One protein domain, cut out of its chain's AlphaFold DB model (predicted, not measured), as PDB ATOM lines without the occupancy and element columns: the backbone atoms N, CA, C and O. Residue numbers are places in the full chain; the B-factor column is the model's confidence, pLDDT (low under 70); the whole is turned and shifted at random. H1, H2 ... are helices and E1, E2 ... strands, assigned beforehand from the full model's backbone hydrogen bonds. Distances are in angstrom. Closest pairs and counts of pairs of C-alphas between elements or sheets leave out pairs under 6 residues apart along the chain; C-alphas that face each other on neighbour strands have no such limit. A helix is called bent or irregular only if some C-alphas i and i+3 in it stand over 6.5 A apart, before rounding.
ATOM      1  N   MET A 378     178.171 239.652 222.225       77.44
ATOM      2  CA  MET A 378     178.672 240.334 223.412       77.44
ATOM      3  C   MET A 378     179.952 241.129 223.079       77.44
ATOM      4  O   MET A 378     180.699 240.740 222.175       77.44
ATOM      5  N   PRO A 379     180.241 242.233 223.794       69.50
ATOM      6  CA  PRO A 379     181.492 242.965 223.629       69.50
ATOM      7  C   PRO A 379     182.718 242.054 223.813       69.50
ATOM      8  O   PRO A 379     182.737 241.204 224.702       69.50
ATOM      9  N   LYS A 380     183.777 242.269 223.017       64.38
ATOM     10  CA  LYS A 380     185.008 241.441 223.008       64.38
ATOM     11  C   LYS A 380     185.730 241.322 224.365       64.38
ATOM     12  O   LYS A 380     186.585 240.456 224.500       64.38
ATOM     13  N   HIS A 381     185.433 242.185 225.339       72.31
ATOM     14  CA  HIS A 381     186.185 242.320 226.597       72.31
ATOM     15  C   HIS A 381     185.337 242.100 227.857       72.31
ATOM     16  O   HIS A 381     185.673 242.620 228.918       72.31
ATOM     17  N   VAL A 382     184.230 241.361 227.759       84.88
ATOM     18  CA  VAL A 382     183.492 240.953 228.964       84.88
ATOM     19  C   VAL A 382     184.343 239.934 229.732       84.88
ATOM     20  O   VAL A 382     184.721 238.899 229.181       84.88
ATOM     21  N   ALA A 383     184.688 240.249 230.980       89.31
ATOM     22  CA  ALA A 383     185.640 239.475 231.773       89.31
ATOM     23  C   ALA A 383     184.993 238.226 232.390       89.31
ATOM     24  O   ALA A 383     183.862 238.276 232.873       89.31
ATOM     25  N   THR A 384     185.726 237.111 232.406       89.12
ATOM     26  CA  THR A 384     185.260 235.812 232.927       89.12
ATOM     27  C   THR A 384     185.981 235.390 234.205       89.12
ATOM     28  O   THR A 384     185.621 234.379 234.789       89.12
ATOM     29  N   ASP A 385     186.966 236.150 234.689       90.44
ATOM     30  CA  ASP A 385     187.843 235.711 235.786       90.44
ATOM     31  C   ASP A 385     187.103 235.503 237.119       90.44
ATOM     32  O   ASP A 385     187.462 234.651 237.932       90.44
ATOM     33  N   SER A 386     186.076 236.315 237.371       93.69
ATOM     34  CA  SER A 386     185.261 236.267 238.584       93.69
ATOM     35  C   SER A 386     183.910 236.950 238.370       93.69
ATOM     36  O   SER A 386     183.718 237.688 237.404       93.69
ATOM     37  N   LYS A 387     182.981 236.762 239.318       94.69
ATOM     38  CA  LYS A 387     181.692 237.475 239.335       94.69
ATOM     39  C   LYS A 387     181.859 238.995 239.356       94.69
ATOM     40  O   LYS A 387     181.125 239.695 238.666       94.69
ATOM     41  N   ASP A 388     182.828 239.488 240.124       95.50
ATOM     42  CA  ASP A 388     183.092 240.922 240.244       95.50
ATOM     43  C   ASP A 388     183.685 241.482 238.952       95.50
ATOM     44  O   ASP A 388     183.191 242.483 238.443       95.50
ATOM     45  N   ALA A 389     184.668 240.793 238.363       94.12
ATOM     46  CA  ALA A 389     185.239 241.189 237.077       94.12
ATOM     47  C   ALA A 389     184.178 241.213 235.964       94.12
ATOM     48  O   ALA A 389     184.122 242.164 235.180       94.12
ATOM     49  N   LEU A 390     183.293 240.207 235.934       93.44
ATOM     50  CA  LEU A 390     182.150 240.186 235.028       93.44
ATOM     51  C   LEU A 390     181.291 241.436 235.217       93.44
ATOM     52  O   LEU A 390     181.080 242.177 234.257       93.44
ATOM     53  N   PHE A 391     180.823 241.690 236.442       95.00
ATOM     54  CA  PHE A 391     179.971 242.839 236.731       95.00
ATOM     55  C   PHE A 391     180.622 244.160 236.314       95.00
ATOM     56  O   PHE A 391     179.981 244.935 235.610       95.00
ATOM     57  N   GLU A 392     181.880 244.404 236.689       94.50
ATOM     58  CA  GLU A 392     182.575 245.648 236.342       94.50
ATOM     59  C   GLU A 392     182.675 245.829 234.822       94.50
ATOM     60  O   GLU A 392     182.373 246.906 234.303       94.50
ATOM     61  N   SER A 393     183.008 244.764 234.083       92.00
ATOM     62  CA  SER A 393     183.092 244.821 232.617       92.00
ATOM     63  C   SER A 393     181.734 245.080 231.949       92.00
ATOM     64  O   SER A 393     181.648 245.866 231.004       92.00
ATOM     65  N   VAL A 394     180.655 244.474 232.457       90.69
ATOM     66  CA  VAL A 394     179.299 244.670 231.922       90.69
ATOM     67  C   VAL A 394     178.762 246.046 232.303       90.69
ATOM     68  O   VAL A 394     178.202 246.722 231.449       90.69
ATOM     69  N   ASN A 395     178.962 246.503 233.539       92.94
ATOM     70  CA  ASN A 395     178.529 247.822 234.004       92.94
ATOM     71  C   ASN A 395     179.280 248.960 233.296       92.94
ATOM     72  O   ASN A 395     178.692 250.006 233.034       92.94
ATOM     73  N   ALA A 396     180.544 248.752 232.917       90.81
ATOM     74  CA  ALA A 396     181.274 249.700 232.079       90.81
ATOM     75  C   ALA A 396     180.621 249.875 230.694       90.81
ATOM     76  O   ALA A 396     180.587 250.986 230.167       90.81
ATOM     77  N   ALA A 397     180.076 248.799 230.115       86.38
ATOM     78  CA  ALA A 397     179.345 248.848 228.847       86.38
ATOM     79  C   ALA A 397     177.879 249.298 229.011       86.38
ATOM     80  O   ALA A 397     177.329 249.951 228.128       86.38
ATOM     81  N   LEU A 398     177.252 248.957 230.140       89.06
ATOM     82  CA  LEU A 398     175.845 249.192 230.463       89.06
ATOM     83  C   LEU A 398     175.699 249.824 231.862       89.06
ATOM     84  O   LEU A 398     175.324 249.133 232.817       89.06
ATOM     85  N   PRO A 399     175.966 251.137 232.013       91.25
ATOM     86  CA  PRO A 399     175.969 251.790 233.320       91.25
ATOM     87  C   PRO A 399     174.643 251.655 234.079       91.25
ATOM     88  O   PRO A 399     173.563 251.977 233.574       91.25
ATOM     89  N   GLY A 400     174.712 251.203 235.330       92.31
ATOM     90  CA  GLY A 400     173.534 251.017 236.180       92.31
ATOM     91  C   GLY A 400     172.771 249.725 235.899       92.31
ATOM     92  O   GLY A 400     171.568 249.656 236.167       92.31
ATOM     93  N   ILE A 401     173.434 248.721 235.322       92.75
ATOM     94  CA  ILE A 401     172.941 247.343 235.344       92.75
ATOM     95  C   ILE A 401     172.943 246.823 236.788       92.75
ATOM     96  O   ILE A 401     173.828 247.154 237.579       92.75
ATOM     97  N   ASP A 402     171.938 246.031 237.158       95.06
ATOM     98  CA  ASP A 402     171.840 245.506 238.519       95.06
ATOM     99  C   ASP A 402     172.981 244.519 238.810       95.06
ATOM    100  O   ASP A 402     173.159 243.516 238.110       95.06
ATOM    101  N   ARG A 403     173.752 244.797 239.871       95.88
ATOM    102  CA  ARG A 403     174.922 243.987 240.239       95.88
ATOM    103  C   ARG A 403     174.558 242.549 240.554       95.88
ATOM    104  O   ARG A 403     175.305 241.644 240.183       95.88
ATOM    105  N   LYS A 404     173.446 242.331 241.257       95.12
ATOM    106  CA  LYS A 404     173.027 240.991 241.663       95.12
ATOM    107  C   LYS A 404     172.659 240.173 240.427       95.12
ATOM    108  O   LYS A 404     173.222 239.097 240.253       95.12
ATOM    109  N   LEU A 405     171.813 240.710 239.549       93.81
ATOM    110  CA  LEU A 405     171.404 240.040 238.312       93.81
ATOM    111  C   LEU A 405     172.604 239.749 237.405       93.81
ATOM    112  O   LEU A 405     172.756 238.620 236.950       93.81
ATOM    113  N   ALA A 406     173.500 240.717 237.195       92.75
ATOM    114  CA  ALA A 406     174.713 240.497 236.406       92.75
ATOM    115  C   ALA A 406     175.602 239.400 237.016       92.75
ATOM    116  O   ALA A 406     176.041 238.490 236.316       92.75
ATOM    117  N   SER A 407     175.808 239.419 238.335       92.06
ATOM    118  CA  SER A 407     176.624 238.416 239.033       92.06
ATOM    119  C   SER A 407     176.015 237.007 239.003       92.06
ATOM    120  O   SER A 407     176.750 236.019 239.067       92.06
ATOM    121  N   GLU A 408     174.686 236.893 238.926       92.31
ATOM    122  CA  GLU A 408     173.964 235.620 238.789       92.31
ATOM    123  C   GLU A 408     174.132 234.999 237.395       92.31
ATOM    124  O   GLU A 408     174.043 233.779 237.267       92.31
ATOM    125  N   THR A 409     174.467 235.800 236.375       92.75
ATOM    126  CA  THR A 409     174.738 235.296 235.015       92.75
ATOM    127  C   THR A 409     176.127 234.681 234.829       92.75
ATOM    128  O   THR A 409     176.423 234.133 233.769       92.75
ATOM    129  N   TYR A 410     176.983 234.743 235.851       92.31
ATOM    130  CA  TYR A 410     178.345 234.226 235.792       92.31
ATOM    131  C   TYR A 410     178.391 232.703 235.603       92.31
ATOM    132  O   TYR A 410     177.956 231.944 236.471       92.31
ATOM    133  N   CYS A 411     178.996 232.265 234.500       89.19
ATOM    134  CA  CYS A 411     179.116 230.859 234.103       89.19
ATOM    135  C   CYS A 411     180.489 230.223 234.402       89.19
ATOM    136  O   CYS A 411     180.660 229.031 234.166       89.19
ATOM    137  N   GLY A 412     181.449 230.964 234.969       90.06
ATOM    138  CA  GLY A 412     182.775 230.444 235.337       90.06
ATOM    139  C   GLY A 412     183.931 230.969 234.469       90.06
ATOM    140  O   GLY A 412     183.691 231.593 233.437       90.06
ATOM    141  N   PRO A 413     185.189 230.699 234.866       88.81
ATOM    142  CA  PRO A 413     186.383 231.266 234.228       88.81
ATOM    143  C   PRO A 413     186.658 230.732 232.821       88.81
ATOM    144  O   PRO A 413     187.216 231.442 231.989       88.81
ATOM    145  N   SER A 414     186.225 229.505 232.531       85.19
ATOM    146  CA  SER A 414     186.297 228.871 231.211       85.19
ATOM    147  C   SER A 414     185.129 229.232 230.289       85.19
ATOM    148  O   SER A 414     185.026 228.684 229.194       85.19
ATOM    149  N   CYS A 415     184.219 230.108 230.721       84.31
ATOM    150  CA  CYS A 415     183.048 230.445 229.931       84.31
ATOM    151  C   CYS A 415     183.407 231.291 228.710       84.31
ATOM    152  O   CYS A 415     184.105 232.293 228.820       84.31
ATOM    153  N   SER A 416     182.886 230.909 227.546       84.38
ATOM    154  CA  SER A 416     182.849 231.778 226.372       84.38
ATOM    155  C   SER A 416     181.447 232.368 226.228       84.38
ATOM    156  O   SER A 416     180.444 231.679 226.413       84.38
ATOM    157  N   TRP A 417     181.364 233.647 225.859       85.62
ATOM    158  CA  TRP A 417     180.097 234.373 225.714       85.62
ATOM    159  C   TRP A 417     179.255 233.947 224.505       85.62
ATOM    160  O   TRP A 417     178.163 234.481 224.308       85.62
ATOM    161  N   SER A 418     179.757 233.002 223.706       84.25
ATOM    162  CA  SER A 418     179.004 232.292 222.672       84.25
ATOM    163  C   SER A 418     178.480 230.927 223.129       84.25
ATOM    164  O   SER A 418     177.886 230.240 222.318       84.25
ATOM    165  N   GLN A 419     178.699 230.496 224.375       88.19
ATOM    166  CA  GLN A 419     178.267 229.179 224.873       88.19
ATOM    167  C   GLN A 419     176.874 229.244 225.514       88.19
ATOM    168  O   GLN A 419     176.468 230.293 226.016       88.19
ATOM    169  N   GLY A 420     176.163 228.116 225.571       89.06
ATOM    170  CA  GLY A 420     174.797 228.033 226.098       89.06
ATOM    171  C   GLY A 420     174.660 228.541 227.535       89.06
ATOM    172  O   GLY A 420     173.719 229.269 227.854       89.06
ATOM    173  N   ASP A 421     175.649 228.262 228.392       90.06
ATOM    174  CA  ASP A 421     175.681 228.731 229.788       90.06
ATOM    175  C   ASP A 421     175.707 230.268 229.918       90.06
ATOM    176  O   ASP A 421     175.266 230.811 230.935       90.06
ATOM    177  N   ALA A 422     176.197 230.973 228.893       89.44
ATOM    178  CA  ALA A 422     176.264 232.430 228.844       89.44
ATOM    179  C   ALA A 422     174.959 233.095 228.370       89.44
ATOM    180  O   ALA A 422     174.844 234.320 228.462       89.44
ATOM    181  N   MET A 423     173.960 232.332 227.902       92.69
ATOM    182  CA  MET A 423     172.716 232.894 227.353       92.69
ATOM    183  C   MET A 423     172.005 233.831 228.334       92.69
ATOM    184  O   MET A 423     171.429 234.839 227.930       92.69
ATOM    185  N   GLY A 424     172.077 233.532 229.636       93.69
ATOM    186  CA  GLY A 424     171.476 234.375 230.669       93.69
ATOM    187  C   GLY A 424     171.997 235.816 230.644       93.69
ATOM    188  O   GLY A 424     171.219 236.747 230.832       93.69
ATOM    189  N   LEU A 425     173.284 236.022 230.340       92.44
ATOM    190  CA  LEU A 425     173.856 237.362 230.207       92.44
ATOM    191  C   LEU A 425     173.342 238.081 228.952       92.44
ATOM    192  O   LEU A 425     173.012 239.261 229.033       92.44
ATOM    193  N   GLN A 426     173.235 237.383 227.817       91.88
ATOM    194  CA  GLN A 426     172.700 237.956 226.573       91.88
ATOM    195  C   GLN A 426     171.240 238.415 226.753       91.88
ATOM    196  O   GLN A 426     170.877 239.526 226.366       91.88
ATOM    197  N   LEU A 427     170.425 237.607 227.440       94.12
ATOM    198  CA  LEU A 427     169.035 237.942 227.760       94.12
ATOM    199  C   LEU A 427     168.918 239.083 228.780       94.12
ATOM    200  O   LEU A 427     168.084 239.971 228.606       94.12
ATOM    201  N   LEU A 428     169.772 239.110 229.811       94.19
ATOM    202  CA  LEU A 428     169.848 240.224 230.767       94.19
ATOM    203  C   LEU A 428     170.167 241.544 230.059       94.19
ATOM    204  O   LEU A 428     169.545 242.571 230.326       94.19
ATOM    205  N   VAL A 429     171.142 241.516 229.155       91.00
ATOM    206  CA  VAL A 429     171.512 242.656 228.318       91.00
ATOM    207  C   VAL A 429     170.320 243.141 227.497       91.00
ATOM    208  O   VAL A 429     170.033 244.341 227.484       91.00
ATOM    209  N   ALA A 430     169.645 242.221 226.802       91.12
ATOM    210  CA  ALA A 430     168.515 242.557 225.951       91.12
ATOM    211  C   ALA A 430     167.414 243.220 226.787       91.12
ATOM    212  O   ALA A 430     166.935 244.297 226.431       91.12
ATOM    213  N   GLU A 431     167.086 242.643 227.945       92.38
ATOM    214  CA  GLU A 431     166.094 243.190 228.870       92.38
ATOM    215  C   GLU A 431     166.490 244.575 229.414       92.38
ATOM    216  O   GLU A 431     165.668 245.492 229.422       92.38
ATOM    217  N   TYR A 432     167.758 244.774 229.790       92.06
ATOM    218  CA  TYR A 432     168.265 246.072 230.253       92.06
ATOM    219  C   TYR A 432     168.046 247.185 229.213       92.06
ATOM    220  O   TYR A 432     167.675 248.310 229.570       92.06
ATOM    221  N   LEU A 433     168.283 246.887 227.931       88.62
ATOM    222  CA  LEU A 433     168.099 247.838 226.830       88.62
ATOM    223  C   LEU A 433     166.617 248.093 226.538       88.62
ATOM    224  O   LEU A 433     166.229 249.239 226.290       88.62
ATOM    225  N   GLN A 434     165.792 247.048 226.612       88.94
ATOM    226  CA  GLN A 434     164.339 247.132 226.446       88.94
ATOM    227  C   GLN A 434     163.705 248.050 227.499       88.94
ATOM    228  O   GLN A 434     162.916 248.930 227.160       88.94
ATOM    229  N   ASP A 435     164.108 247.917 228.765       89.19
ATOM    230  CA  ASP A 435     163.585 248.734 229.869       89.19
ATOM    231  C   ASP A 435     163.987 250.216 229.782       89.19
ATOM    232  O   ASP A 435     163.360 251.070 230.405       89.19
ATOM    233  N   ARG A 436     164.994 250.546 228.965       87.19
ATOM    234  CA  ARG A 436     165.388 251.926 228.630       87.19
ATOM    235  C   ARG A 436     164.797 252.418 227.308       87.19
ATOM    236  O   ARG A 436     165.194 253.469 226.813       87.19
ATOM    237  N   HIS A 437     163.841 251.678 226.744       73.94
ATOM    238  CA  HIS A 437     163.159 251.983 225.485       73.94
ATOM    239  C   HIS A 437     164.095 252.113 224.274       73.94
ATOM    240  O   HIS A 437     163.778 252.794 223.296       73.94
ATOM    241  N   HIS A 438     165.237 251.423 224.293       75.12
ATOM    242  CA  HIS A 438     166.020 251.234 223.081       75.12
ATOM    243  C   HIS A 438     165.330 250.166 222.234       75.12
ATOM    244  O   HIS A 438     165.284 249.009 222.637       75.12
ATOM    245  N   GLY A 439     164.783 250.525 221.070       76.56
ATOM    246  CA  GLY A 439     164.226 249.539 220.136       76.56
ATOM    247  C   GLY A 439     165.296 248.513 219.750       76.56
ATOM    248  O   GLY A 439     166.238 248.842 219.023       76.56
ATOM    249  N   THR A 440     165.173 247.288 220.258       86.06
ATOM    250  CA  THR A 440     166.164 246.218 220.090       86.06
ATOM    251  C   THR A 440     165.646 245.162 219.126       86.06
ATOM    252  O   THR A 440     164.476 244.787 219.159       86.06
ATOM    253  N   LYS A 441     166.525 244.705 218.234       89.62
ATOM    254  CA  LYS A 441     166.265 243.607 217.300       89.62
ATOM    255  C   LYS A 441     167.513 242.728 217.267       89.62
ATOM    256  O   LYS A 441     168.383 242.948 216.427       89.62
ATOM    257  N   HIS A 442     167.637 241.812 218.223       89.88
ATOM    258  CA  HIS A 442     168.823 240.973 218.360       89.88
ATOM    259  C   HIS A 442     168.669 239.616 217.675       89.88
ATOM    260  O   HIS A 442     167.659 238.938 217.825       89.88
ATOM    261  N   THR A 443     169.733 239.211 216.980       89.69
ATOM    262  CA  THR A 443     169.949 237.847 216.486       89.69
ATOM    263  C   THR A 443     171.250 237.345 217.097       89.69
ATOM    264  O   THR A 443     172.323 237.567 216.539       89.69
ATOM    265  N   TRP A 444     171.185 236.773 218.296       88.94
ATOM    266  CA  TRP A 444     172.380 236.360 219.030       88.94
ATOM    267  C   TRP A 444     173.016 235.120 218.436       88.94
ATOM    268  O   TRP A 444     172.328 234.188 218.041       88.94
ATOM    269  N   TYR A 445     174.342 235.098 218.417       87.56
ATOM    270  CA  TYR A 445     175.089 233.873 218.183       87.56
ATOM    271  C   TYR A 445     175.255 233.085 219.481       87.56
ATOM    272  O   TYR A 445     175.746 233.647 220.470       87.56
ATOM    273  N   ILE A 446     174.907 231.798 219.479       88.00
ATOM    274  CA  ILE A 446     175.089 230.952 220.659       88.00
ATOM    275  C   ILE A 446     175.204 229.467 220.324       88.00
ATOM    276  O   ILE A 446     174.612 229.001 219.366       88.00
ATOM    277  N   HIS A 447     175.935 228.731 221.152       89.44
ATOM    278  CA  HIS A 447     176.061 227.283 221.123       89.44
ATOM    279  C   HIS A 447     175.163 226.676 222.210       89.44
ATOM    280  O   HIS A 447     175.596 226.542 223.357       89.44
ATOM    281  N   PHE A 448     173.892 226.372 221.929       90.56
ATOM    282  CA  PHE A 448     172.938 225.998 222.993       90.56
ATOM    283  C   PHE A 448     173.391 224.791 223.823       90.56
ATOM    284  O   PHE A 448     173.266 224.785 225.052       90.56
ATOM    285  N   GLY A 449     173.916 223.770 223.149       84.25
ATOM    286  CA  GLY A 449     174.326 222.504 223.740       84.25
ATOM    287  C   GLY A 449     175.739 222.470 224.308       84.25
ATOM    288  O   GLY A 449     176.160 221.394 224.735       84.25
ATOM    289  N   SER A 450     176.473 223.580 224.341       78.44
ATOM    290  CA  SER A 450     177.848 223.641 224.845       78.44
ATOM    291  C   SER A 450     177.949 224.507 226.115       78.44
ATOM    292  O   SER A 450     176.959 225.083 226.576       78.44
ATOM    293  N   GLY A 451     179.121 224.561 226.754       71.75
ATOM    294  CA  GLY A 451     179.242 225.181 228.072       71.75
ATOM    295  C   GLY A 451     180.632 225.680 228.430       71.75
ATOM    296  O   GLY A 451     181.594 225.568 227.678       71.75
ATOM    297  N   GLY A 452     180.710 226.239 229.632       74.12
ATOM    298  CA  GLY A 452     181.962 226.652 230.270       74.12
ATOM    299  C   GLY A 452     181.897 226.623 231.795       74.12
ATOM    300  O   GLY A 452     182.831 227.085 232.452       74.12
ATOM    301  N   SER A 453     180.807 226.071 232.337       81.81
ATOM    302  CA  SER A 453     180.583 225.822 233.756       81.81
ATOM    303  C   SER A 453     180.803 224.345 234.117       81.81
ATOM    304  O   SER A 453     180.981 223.486 233.256       81.81
ATOM    305  N   ALA A 454     180.756 224.026 235.415       86.25
ATOM    306  CA  ALA A 454     180.797 222.646 235.911       86.25
ATOM    307  C   ALA A 454     179.433 221.919 235.835       86.25
ATOM    308  O   ALA A 454     179.295 220.820 236.379       86.25
ATOM    309  N   PHE A 455     178.416 222.534 235.219       89.81
ATOM    310  CA  PHE A 455     177.080 221.958 235.099       89.81
ATOM    311  C   PHE A 455     177.100 220.691 234.238       89.81
ATOM    312  O   PHE A 455     177.710 220.653 233.172       89.81
ATOM    313  N   ARG A 456     176.418 219.643 234.708       91.38
ATOM    314  CA  ARG A 456     176.294 218.367 233.998       91.38
ATOM    315  C   ARG A 456     174.853 218.218 233.515       91.38
ATOM    316  O   ARG A 456     174.001 217.920 234.346       91.38
ATOM    317  N   PRO A 457     174.577 218.451 232.223       92.38
ATOM    318  CA  PRO A 457     173.226 218.361 231.692       92.38
ATOM    319  C   PRO A 457     172.744 216.908 231.674       92.38
ATOM    320  O   PRO A 457     173.526 215.985 231.430       92.38
ATOM    321  N   ASP A 458     171.440 216.721 231.835       93.06
ATOM    322  CA  ASP A 458     170.758 215.464 231.533       93.06
ATOM    323  C   ASP A 458     169.442 215.719 230.784       93.06
ATOM    324  O   ASP A 458     169.097 216.855 230.455       93.06
ATOM    325  N   VAL A 459     168.712 214.649 230.458       92.56
ATOM    326  CA  VAL A 459     167.469 214.743 229.682       92.56
ATOM    327  C   VAL A 459     166.414 215.599 230.391       92.56
ATOM    328  O   VAL A 459     165.633 216.263 229.714       92.56
ATOM    329  N   ARG A 460     166.354 215.606 231.726       92.25
ATOM    330  CA  ARG A 460     165.391 216.389 232.521       92.25
ATOM    331  C   ARG A 460     165.866 217.823 232.723       92.25
ATOM    332  O   ARG A 460     165.055 218.736 232.600       92.25
ATOM    333  N   GLU A 461     167.159 218.015 232.959       94.69
ATOM    334  CA  GLU A 461     167.792 219.315 233.199       94.69
ATOM    335  C   GLU A 461     168.870 219.608 232.132       94.69
ATOM    336  O   GLU A 461     170.070 219.525 232.401       94.69
ATOM    337  N   PRO A 462     168.475 219.952 230.888       95.12
ATOM    338  CA  PRO A 462     169.426 220.126 229.782       95.12
ATOM    339  C   PRO A 462     170.148 221.489 229.779       95.12
ATOM    340  O   PRO A 462     171.150 221.666 229.073       95.12
ATOM    341  N   LEU A 463     169.644 222.449 230.563       94.56
ATOM    342  CA  LEU A 463     170.108 223.835 230.672       94.56
ATOM    343  C   LEU A 463     170.369 224.191 232.139       94.56
ATOM    344  O   LEU A 463     169.693 223.685 233.035       94.56
ATOM    345  N   THR A 464     171.300 225.115 232.388       93.50
ATOM    346  CA  THR A 464     171.575 225.581 233.755       93.50
ATOM    347  C   THR A 464     170.358 226.298 234.365       93.50
ATOM    348  O   THR A 464     169.595 226.950 233.644       93.50
ATOM    349  N   PRO A 465     170.199 226.289 235.702       92.44
ATOM    350  CA  PRO A 465     169.114 227.019 236.363       92.44
ATOM    351  C   PRO A 465     169.075 228.519 236.031       92.44
ATOM    352  O   PRO A 465     167.995 229.094 235.904       92.44
ATOM    353  N   ASN A 466     170.245 229.147 235.855       92.19
ATOM    354  CA  ASN A 466     170.362 230.547 235.436       92.19
ATOM    355  C   ASN A 466     169.755 230.763 234.041       92.19
ATOM    356  O   ASN A 466     168.926 231.648 233.845       92.19
ATOM    357  N   VAL A 467     170.115 229.918 233.076       94.81
ATOM    358  CA  VAL A 467     169.566 229.992 231.719       94.81
ATOM    359  C   VAL A 467     168.044 229.815 231.724       94.81
ATOM    360  O   VAL A 467     167.328 230.619 231.127       94.81
ATOM    361  N   VAL A 468     167.533 228.820 232.456       94.88
ATOM    362  CA  VAL A 468     166.085 228.586 232.584       94.88
ATOM    363  C   VAL A 468     165.376 229.793 233.208       94.88
ATOM    364  O   VAL A 468     164.291 230.169 232.761       94.88
ATOM    365  N   PHE A 469     165.975 230.439 234.213       93.88
ATOM    366  CA  PHE A 469     165.432 231.659 234.813       93.88
ATOM    367  C   PHE A 469     165.261 232.784 233.782       93.88
ATOM    368  O   PHE A 469     164.185 233.381 233.704       93.88
ATOM    369  N   TRP A 470     166.270 233.039 232.948       95.56
ATOM    370  CA  TRP A 470     166.199 234.090 231.929       95.56
ATOM    371  C   TRP A 470     165.257 233.751 230.773       95.56
ATOM    372  O   TRP A 470     164.513 234.623 230.326       95.56
ATOM    373  N   LEU A 471     165.188 232.488 230.344       96.31
ATOM    374  CA  LEU A 471     164.195 232.059 229.354       96.31
ATOM    375  C   LEU A 471     162.759 232.244 229.868       96.31
ATOM    376  O   LEU A 471     161.884 232.673 229.120       96.31
ATOM    377  N   ARG A 472     162.502 232.006 231.161       94.75
ATOM    378  CA  ARG A 472     161.193 232.288 231.780       94.75
ATOM    379  C   ARG A 472     160.858 233.779 231.779       94.75
ATOM    380  O   ARG A 472     159.699 234.133 231.555       94.75
ATOM    381  N   ARG A 473     161.848 234.654 231.992       93.69
ATOM    382  CA  ARG A 473     161.663 236.111 231.865       93.69
ATOM    383  C   ARG A 473     161.350 236.509 230.426       93.69
ATOM    384  O   ARG A 473     160.405 237.268 230.219       93.69
ATOM    385  N   LEU A 474     162.060 235.947 229.445       96.19
ATOM    386  CA  LEU A 474     161.769 236.163 228.025       96.19
ATOM    387  C   LEU A 474     160.352 235.690 227.662       96.19
ATOM    388  O   LEU A 474     159.604 236.428 227.025       96.19
ATOM    389  N   ALA A 475     159.939 234.513 228.138       95.38
ATOM    390  CA  ALA A 475     158.579 234.007 227.950       95.38
ATOM    391  C   ALA A 475     157.534 234.955 228.550       95.38
ATOM    392  O   ALA A 475     156.538 235.253 227.897       95.38
ATOM    393  N   ASN A 476     157.779 235.513 229.740       93.50
ATOM    394  CA  ASN A 476     156.892 236.529 230.301       93.50
ATOM    395  C   ASN A 476     156.888 237.815 229.455       93.50
ATOM    396  O   ASN A 476     155.823 238.367 229.227       93.50
ATOM    397  N   ARG A 477     158.023 238.268 228.909       93.94
ATOM    398  CA  ARG A 477     158.093 239.436 228.000       93.94
ATOM    399  C   ARG A 477     157.345 239.215 226.680       93.94
ATOM    400  O   ARG A 477     156.820 240.173 226.111       93.94
ATOM    401  N   TYR A 478     157.249 237.972 226.219       95.38
ATOM    402  CA  TYR A 478     156.452 237.601 225.052       95.38
ATOM    403  C   TYR A 478     154.956 237.470 225.391       95.38
ATOM    404  O   TYR A 478     154.132 238.174 224.804       95.38
ATOM    405  N   TYR A 479     154.594 236.634 226.369       94.00
ATOM    406  CA  TYR A 479     153.208 236.271 226.712       94.00
ATOM    407  C   TYR A 479     152.504 237.225 227.687       94.00
ATOM    408  O   TYR A 479     151.277 237.310 227.690       94.00
ATOM    409  N   ASN A 480     153.261 237.961 228.497       92.31
ATOM    410  CA  ASN A 480     152.782 238.812 229.589       92.31
ATOM    411  C   ASN A 480     151.911 238.043 230.602       92.31
ATOM    412  O   ASN A 480     150.788 238.452 230.905       92.31
ATOM    413  N   PHE A 481     152.410 236.901 231.092       89.50
ATOM    414  CA  PHE A 481     151.673 235.997 231.984       89.50
ATOM    415  C   PHE A 481     151.186 236.696 233.258       89.50
ATOM    416  O   PHE A 481     150.038 236.517 233.669       89.50
ATOM    417  N   ASP A 482     152.038 237.525 233.863       86.19
ATOM    418  CA  ASP A 482     151.727 238.272 235.089       86.19
ATOM    419  C   ASP A 482     151.004 239.610 234.849       86.19
ATOM    420  O   ASP A 482     150.597 240.271 235.805       86.19
ATOM    421  N   ARG A 483     150.799 239.992 233.579       87.12
ATOM    422  CA  ARG A 483     150.159 241.245 233.145       87.12
ATOM    423  C   ARG A 483     150.886 242.522 233.595       87.12
ATOM    424  O   ARG A 483     150.285 243.595 233.586       87.12
ATOM    425  N   SER A 484     152.156 242.427 233.987       87.19
ATOM    426  CA  SER A 484     152.965 243.556 234.470       87.19
ATOM    427  C   SER A 484     153.727 244.293 233.360       87.19
ATOM    428  O   SER A 484     154.321 245.355 233.590       87.19
ATOM    429  N   ILE A 485     153.729 243.737 232.148       89.00
ATOM    430  CA  ILE A 485     154.529 244.219 231.025       89.00
ATOM    431  C   ILE A 485     153.637 245.019 230.086       89.00
ATOM    432  O   ILE A 485     152.616 244.532 229.599       89.00
ATOM    433  N   ASP A 486     154.016 246.269 229.838       87.38
ATOM    434  CA  ASP A 486     153.339 247.102 228.851       87.38
ATOM    435  C   ASP A 486     153.776 246.738 227.428       87.38
ATOM    436  O   ASP A 486     154.875 246.233 227.214       87.38
ATOM    437  N   ASP A 487     152.936 247.052 226.441       83.00
ATOM    438  CA  ASP A 487     153.197 246.724 225.034       83.00
ATOM    439  C   ASP A 487     154.553 247.218 224.499       83.00
ATOM    440  O   ASP A 487     155.187 246.519 223.712       83.00
ATOM    441  N   ALA A 488     155.057 248.373 224.958       85.06
ATOM    442  CA  ALA A 488     156.354 248.876 224.499       85.06
ATOM    443  C   ALA A 488     157.545 248.125 225.080       85.06
ATOM    444  O   ALA A 488     158.654 248.315 224.603       85.06
ATOM    445  N   ARG A 489     157.324 247.278 226.082       89.69
ATOM    446  CA  ARG A 489     158.322 246.378 226.655       89.69
ATOM    447  C   ARG A 489     158.127 244.925 226.221       89.69
ATOM    448  O   ARG A 489     158.899 244.065 226.648       89.69
ATOM    449  N   ARG A 490     157.113 244.633 225.397       92.19
ATOM    450  CA  ARG A 490     156.889 243.288 224.861       92.19
ATOM    451  C   ARG A 490     157.865 242.975 223.732       92.19
ATOM    452  O   ARG A 490     158.182 243.829 222.898       92.19
ATOM    453  N   VAL A 491     158.283 241.716 223.695       95.31
ATOM    454  CA  VAL A 491     159.329 241.206 222.804       95.31
ATOM    455  C   VAL A 491     158.736 240.151 221.886       95.31
ATOM    456  O   VAL A 491     158.117 239.208 222.368       95.31
ATOM    457  N   TRP A 492     158.934 240.290 220.579       96.19
ATOM    458  CA  TRP A 492     158.666 239.215 219.630       96.19
ATOM    459  C   TRP A 492     159.812 238.202 219.652       96.19
ATOM    460  O   TRP A 492     160.973 238.596 219.558       96.19
ATOM    461  N   VAL A 493     159.485 236.912 219.744       96.81
ATOM    462  CA  VAL A 493     160.470 235.821 219.777       96.81
ATOM    463  C   VAL A 493     160.255 234.881 218.582       96.81
ATOM    464  O   VAL A 493     159.546 233.880 218.713       96.81
TER     465      VAL A 493
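AT A GLANCE: This is residues 378 to 493 of the 867 residues of an uncharacterized protein of Rhizobium tropici (UniProt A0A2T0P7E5). The long helix H3 runs through the middle of a rounded body, with H4, the single strand E1 and the short helix H2 placed round it on three sides, and H1 packed on H2 at the far side from H4. The long link of residues 447 to 464 makes a loop near the end where H4 begins, and the final stretch, residues 480 to 493, folds back from the other end of H4. The printed part has 116 residues, with four named helices and one named strand in the order H1, H2, H3, E1, H4; E1 pairs with no named strand. The class is mostly helix, though under half of the residues are in named elements. The whole is compact, with a radius of gyration of the C-alphas of 14.1 A and spans of 38 by 37 by 24 A.

IN THESE COORDINATES: Find C-alpha 387 at (181.692, 237.475, 239.335); from there H1, residues 387 to 397, runs 15.6 A. H2, residues 403 to 408, covers 8.5 A. Look next at H3, residues 420 to 435, which runs 23.8 A from C-alpha 420 at (174.797, 228.033, 226.098). H3 is irregular: C-alphas 421 and 424 are 7.1 A apart. E1, residues 441 to 446, is 15.8 A long. H4, residues 465 to 479, runs 20.8 A to C-alpha 479 at (153.208, 236.271, 226.712).

HOW THE PARTS SIT: Begin at H3, which touches H4; the closest C-alphas, of Gly 424 and Val 467, are 4.9 A apart. These two run the same way at a steep tilt of 38 degrees. H2 and H3 form a helical hairpin and only just touch, with 3 pairs of C-alphas within 8 A, by residues 425 to 428 of H3 alone. Their closest C-alphas, of Ala 406 and Leu 425, are 7.0 A apart, at a shallow tilt of 30 degrees, opposite ways. H1 touches H2, where the C-alphas of Lys 387 and Ser 407 come closest at 5.2 A, at a steep tilt of 57 degrees, opposite ways. The helix packing is only just mostly crossed, with 1 of 3 touching pairs at a shallow tilt. The closest C-alphas of H3 and E1, those of Gly 420 and Ile 446, are 6.2 A apart. E1 and H4 are apart, and so are H1 and H3. In H1, H2 and H4 every O i to N i+4 pair is within hydrogen-bond range; in H3, 9 of 12 are.

THE WHOLE: The C-alphas farthest apart, of Ser 414 and Arg 483, are 38.2 A from each other. The printed part has no cut. The links from H2 to H3 and from E1 to H4 are long, with 11 and 18 residues. Look for low confidence at residues 379 to 380, which are under 70; the mean pLDDT of the printed part is 89.6.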